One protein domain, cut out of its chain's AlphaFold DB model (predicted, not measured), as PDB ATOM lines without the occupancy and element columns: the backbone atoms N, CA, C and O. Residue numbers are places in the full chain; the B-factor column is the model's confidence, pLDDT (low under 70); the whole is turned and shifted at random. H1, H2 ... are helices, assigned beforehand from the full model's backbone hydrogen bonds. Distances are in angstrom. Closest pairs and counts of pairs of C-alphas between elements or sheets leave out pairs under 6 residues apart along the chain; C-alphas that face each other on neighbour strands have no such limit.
ATOM      1  N   ALA A 666     -14.371 -46.580 -10.384       82.19
ATOM      2  CA  ALA A 666     -13.683 -45.322 -10.105       82.19
ATOM      3  C   ALA A 666     -13.730 -44.360 -11.306       82.19
ATOM      4  O   ALA A 666     -14.012 -43.175 -11.129       82.19
ATOM      5  N   GLU A 667     -13.530 -44.860 -12.527       88.81
ATOM      6  CA  GLU A 667     -13.651 -44.070 -13.760       88.81
ATOM      7  C   GLU A 667     -15.083 -43.568 -13.983       88.81
ATOM      8  O   GLU A 667     -15.286 -42.392 -14.295       88.81
ATOM      9  N   SER A 668     -16.090 -44.412 -13.736       87.06
ATOM     10  CA  SER A 668     -17.500 -44.013 -13.804       87.06
ATOM     11  C   SER A 668     -17.846 -42.932 -12.772       87.06
ATOM     12  O   SER A 668     -18.534 -41.961 -13.097       87.06
ATOM     13  N   CYS A 669     -17.326 -43.054 -11.545       81.00
ATOM     14  CA  CYS A 669     -17.521 -42.057 -10.492       81.00
ATOM     15  C   CYS A 669     -16.862 -40.715 -10.855       81.00
ATOM     16  O   CYS A 669     -17.501 -39.666 -10.759       81.00
ATOM     17  N   ASN A 670     -15.630 -40.753 -11.374       82.94
ATOM     18  CA  ASN A 670     -14.932 -39.562 -11.858       82.94
ATOM     19  C   ASN A 670     -15.684 -38.892 -13.017       82.94
ATOM     20  O   ASN A 670     -15.822 -37.671 -13.024       82.94
ATOM     21  N   SER A 671     -16.234 -39.663 -13.962       88.12
ATOM     22  CA  SER A 671     -17.038 -39.113 -15.063       88.12
ATOM     23  C   SER A 671     -18.288 -38.385 -14.558       88.12
ATOM     24  O   SER A 671     -18.575 -37.278 -15.015       88.12
ATOM     25  N   LYS A 672     -19.010 -38.963 -13.587       87.19
ATOM     26  CA  LYS A 672     -20.196 -38.329 -12.983       87.19
ATOM     27  C   LYS A 672     -19.835 -37.080 -12.174       87.19
ATOM     28  O   LYS A 672     -20.577 -36.102 -12.189       87.19
ATOM     29  N   MET A 673     -18.684 -37.087 -11.499       79.19
ATOM     30  CA  MET A 673     -18.186 -35.919 -10.769       79.19
ATOM     31  C   MET A 673     -17.846 -34.763 -11.720       79.19
ATOM     32  O   MET A 673     -18.257 -33.633 -11.467       79.19
ATOM     33  N   ILE A 674     -17.201 -35.054 -12.856       87.00
ATOM     34  CA  ILE A 674     -16.919 -34.065 -13.909       87.00
ATOM     35  C   ILE A 674     -18.222 -33.499 -14.498       87.00
ATOM     36  O   ILE A 674     -18.319 -32.302 -14.763       87.00
ATOM     37  N   GLU A 675     -19.243 -34.333 -14.700       89.12
ATOM     38  CA  GLU A 675     -20.548 -33.885 -15.202       89.12
ATOM     39  C   GLU A 675     -21.266 -32.955 -14.210       89.12
ATOM     40  O   GLU A 675     -21.774 -31.899 -14.597       89.12
ATOM     41  N   PHE A 676     -21.224 -33.279 -12.917       86.00
ATOM     42  CA  PHE A 676     -21.751 -32.418 -11.859       86.00
ATOM     43  C   PHE A 676     -21.000 -31.078 -11.755       86.00
ATOM     44  O   PHE A 676     -21.616 -30.024 -11.569       86.00
ATOM     45  N   GLU A 677     -19.675 -31.089 -11.915       86.31
ATOM     46  CA  GLU A 677     -18.869 -29.865 -11.969       86.31
ATOM     47  C   GLU A 677     -19.237 -28.995 -13.178       86.31
ATOM     48  O   GLU A 677     -19.428 -27.788 -13.016       86.31
ATOM     49  N   LYS A 678     -19.455 -29.592 -14.358       87.81
ATOM     50  CA  LYS A 678     -19.943 -28.870 -15.547       87.81
ATOM     51  C   LYS A 678     -21.309 -28.221 -15.315       87.81
ATOM     52  O   LYS A 678     -21.505 -27.065 -15.690       87.81
ATOM     53  N   GLN A 679     -22.237 -28.913 -14.652       86.31
ATOM     54  CA  GLN A 679     -23.546 -28.342 -14.308       86.31
ATOM     55  C   GLN A 679     -23.425 -27.157 -13.336       86.31
ATOM     56  O   GLN A 679     -24.097 -26.135 -13.511       86.31
ATOM     57  N   LYS A 680     -22.536 -27.247 -12.336       84.50
ATOM     58  CA  LYS A 680     -22.253 -26.129 -11.423       84.50
ATOM     59  C   LYS A 680     -21.640 -24.933 -12.142       84.50
ATOM     60  O   LYS A 680     -22.065 -23.809 -11.879       84.50
ATOM     61  N   ILE A 681     -20.686 -25.165 -13.041       85.38
ATOM     62  CA  ILE A 681     -20.057 -24.103 -13.836       85.38
ATOM     63  C   ILE A 681     -21.111 -23.407 -14.707       85.38
ATOM     64  O   ILE A 681     -21.239 -22.190 -14.624       85.38
ATOM     65  N   SER A 682     -21.969 -24.162 -15.403       88.00
ATOM     66  CA  SER A 682     -23.067 -23.588 -16.198       88.00
ATOM     67  C   SER A 682     -24.050 -22.755 -15.356       88.00
ATOM     68  O   SER A 682     -24.529 -21.704 -15.785       88.00
ATOM     69  N   SER A 683     -24.335 -23.175 -14.119       84.81
ATOM     70  CA  SER A 683     -25.159 -22.394 -13.181       84.81
ATOM     71  C   SER A 683     -24.489 -21.078 -12.763       84.81
ATOM     72  O   SER A 683     -25.154 -20.043 -12.652       84.81
ATOM     73  N   ILE A 684     -23.168 -21.089 -12.565       81.19
ATOM     74  CA  ILE A 684     -22.386 -19.888 -12.245       81.19
ATOM     75  C   ILE A 684     -22.351 -18.933 -13.441       81.19
ATOM     76  O   ILE A 684     -22.626 -17.750 -13.259       81.19
ATOM     77  N   GLU A 685     -22.108 -19.434 -14.652       83.19
ATOM     78  CA  GLU A 685     -22.130 -18.636 -15.886       83.19
ATOM     79  C   GLU A 685     -23.482 -17.936 -16.078       83.19
ATOM     80  O   GLU A 685     -23.531 -16.723 -16.275       83.19
ATOM     81  N   LYS A 686     -24.599 -18.651 -15.882       89.44
ATOM     82  CA  LYS A 686     -25.947 -18.049 -15.924       89.44
ATOM     83  C   LYS A 686     -26.132 -16.931 -14.895       89.44
ATOM     84  O   LYS A 686     -26.837 -15.960 -15.163       89.44
ATOM     85  N   ARG A 687     -25.535 -17.050 -13.703       80.81
ATOM     86  CA  ARG A 687     -25.583 -15.992 -12.677       80.81
ATOM     87  C   ARG A 687     -24.713 -14.793 -13.045       80.81
ATOM     88  O   ARG A 687     -25.125 -13.676 -12.752       80.81
ATOM     89  N   ILE A 688     -23.559 -15.016 -13.672       83.44
ATOM     90  CA  ILE A 688     -22.681 -13.945 -14.161       83.44
ATOM     91  C   ILE A 688     -23.400 -13.144 -15.246       83.44
ATOM     92  O   ILE A 688     -23.504 -11.934 -15.101       83.44
ATOM     93  N   ILE A 689     -24.032 -13.806 -16.218       86.38
ATOM     94  CA  ILE A 689     -24.818 -13.131 -17.267       86.38
ATOM     95  C   ILE A 689     -25.947 -12.280 -16.657       86.38
ATOM     96  O   ILE A 689     -26.170 -11.143 -17.062       86.38
ATOM     97  N   ARG A 690     -26.646 -12.777 -15.623       82.38
ATOM     98  CA  ARG A 690     -27.657 -11.969 -14.908       82.38
ATOM     99  C   ARG A 690     -27.054 -10.735 -14.234       82.38
ATOM    100  O   ARG A 690     -27.701  -9.694 -14.206       82.38
ATOM    101  N   LEU A 691     -25.857 -10.857 -13.664       75.62
ATOM    102  CA  LEU A 691     -25.162  -9.735 -13.033       75.62
ATOM    103  C   LEU A 691     -24.674  -8.720 -14.064       75.62
ATOM    104  O   LEU A 691     -24.804  -7.528 -13.815       75.62
ATOM    105  N   GLU A 692     -24.168  -9.174 -15.207       78.81
ATOM    106  CA  GLU A 692     -23.766  -8.313 -16.321       78.81
ATOM    107  C   GLU A 692     -24.967  -7.542 -16.874       78.81
ATOM    108  O   GLU A 692     -24.902  -6.320 -16.968       78.81
ATOM    109  N   ASN A 693     -26.107  -8.208 -17.079       74.31
ATOM    110  CA  ASN A 693     -27.343  -7.552 -17.514       74.31
ATOM    111  C   ASN A 693     -27.864  -6.537 -16.479       74.31
ATOM    112  O   ASN A 693     -28.376  -5.479 -16.841       74.31
ATOM    113  N   LEU A 694     -27.726  -6.825 -15.177       74.06
ATOM    114  CA  LEU A 694     -28.053  -5.858 -14.124       74.06
ATOM    115  C   LEU A 694     -27.095  -4.661 -14.145       74.06
ATOM    116  O   LEU A 694     -27.541  -3.527 -13.972       74.06
ATOM    117  N   LEU A 695     -25.804  -4.894 -14.384       70.50
ATOM    118  CA  LEU A 695     -24.806  -3.833 -14.501       70.50
ATOM    119  C   LEU A 695     -25.069  -2.941 -15.723       70.50
ATOM    120  O   LEU A 695     -24.974  -1.721 -15.621       70.50
ATOM    121  N   GLU A 696     -25.457  -3.540 -16.846       75.75
ATOM    122  CA  GLU A 696     -25.829  -2.833 -18.073       75.75
ATOM    123  C   GLU A 696     -27.125  -2.030 -17.876       75.75
ATOM    124  O   GLU A 696     -27.221  -0.879 -18.301       75.75
ATOM    125  N   SER A 697     -28.085  -2.561 -17.106       71.12
ATOM    126  CA  SER A 697     -29.302  -1.825 -16.728       71.12
ATOM    127  C   SER A 697     -29.045  -0.644 -15.776       71.12
ATOM    128  O   SER A 697     -29.827   0.311 -15.746       71.12
ATOM    129  N   LEU A 698     -27.942  -0.678 -15.017       66.31
ATOM    130  CA  LEU A 698     -27.497   0.402 -14.128       66.31
ATOM    131  C   LEU A 698     -26.767   1.532 -14.871       66.31
ATOM    132  O   LEU A 698     -26.627   2.618 -14.309       66.31
ATOM    133  N   ASP A 699     -26.374   1.334 -16.135       55.72
ATOM    134  CA  ASP A 699     -25.813   2.397 -16.990       55.72
ATOM    135  C   ASP A 699     -26.894   3.366 -17.521       55.72
ATOM    136  O   ASP A 699     -26.647   4.251 -18.347       55.72
ATOM    137  N   ASN A 700     -28.120   3.259 -16.999       64.69
ATOM    138  CA  ASN A 700     -29.155   4.258 -17.197       64.69
ATOM    139  C   ASN A 700     -28.689   5.590 -16.580       64.69
ATOM    140  O   ASN A 700     -28.603   5.733 -15.357       64.69
ATOM    141  N   ARG A 701     -28.401   6.583 -17.439       59.59
ATOM    142  CA  ARG A 701     -27.859   7.922 -17.099       59.59
ATOM    143  C   ARG A 701     -28.473   8.575 -15.856       59.59
ATOM    144  O   ARG A 701     -27.777   9.289 -15.148       59.59
ATOM    145  N   ILE A 702     -29.739   8.293 -15.561       67.31
ATOM    146  CA  ILE A 702     -30.475   8.827 -14.410       67.31
ATOM    147  C   ILE A 702     -29.831   8.410 -13.072       67.31
ATOM    148  O   ILE A 702     -29.669   9.246 -12.184       67.31
ATOM    149  N   VAL A 703     -29.402   7.152 -12.920       69.50
ATOM    150  CA  VAL A 703     -28.758   6.682 -11.674       69.50
ATOM    151  C   VAL A 703     -27.363   7.292 -11.534       69.50
ATOM    152  O   VAL A 703     -26.968   7.715 -10.447       69.50
ATOM    153  N   LYS A 704     -26.646   7.421 -12.654       72.75
ATOM    154  CA  LYS A 704     -25.324   8.048 -12.713       72.75
ATOM    155  C   LYS A 704     -25.370   9.529 -12.333       72.75
ATOM    156  O   LYS A 704     -24.553   9.966 -11.529       72.75
ATOM    157  N   ASP A 705     -26.343  10.276 -12.844       73.62
ATOM    158  CA  ASP A 705     -26.499  11.703 -12.541       73.62
ATOM    159  C   ASP A 705     -26.906  11.932 -11.076       73.62
ATOM    160  O   ASP A 705     -26.410  12.860 -10.433       73.62
TER     161      ASP A 705
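This is residues 666 to 705 of the 751 residues of an uncharacterized protein of Spiroplasma cantharicola (UniProt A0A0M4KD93). One long, nearly straight helix, H1, makes almost the whole length of a thin rod, and a single short helical turn, H2, sits past its last residue, turned off to one side. No other part of the printed stretch folds back on H1. The printed part has 40 residues with two named helices, H1 then H2, and no named strand; the class is all helix. It is extended, with a radius of gyration of the C-alphas of 17.7 A, and spans 58 by 8 by 6 A.

H1, residues 666 to 698, and H2, residues 701 to 705, meet only through their link, a tight one of 2 residues. In both helices every O i to N i+4 pair is within hydrogen-bond range. Residues 666 to 705 stand free.

H1 begins at C-alpha 666, (-13.683, -45.322, -10.105), and ends at C-alpha 698, (-27.497, 0.402, -14.128), 47.9 A away. H2 ends at C-alpha 705, (-26.499, 11.703, -12.541).

The two C-alphas farthest apart, those of Ala 666 and Asp 705, are 58.5 A apart. The printed part has no cut. Its mean pLDDT is 79.5, and residues 698 to 703 are under 70.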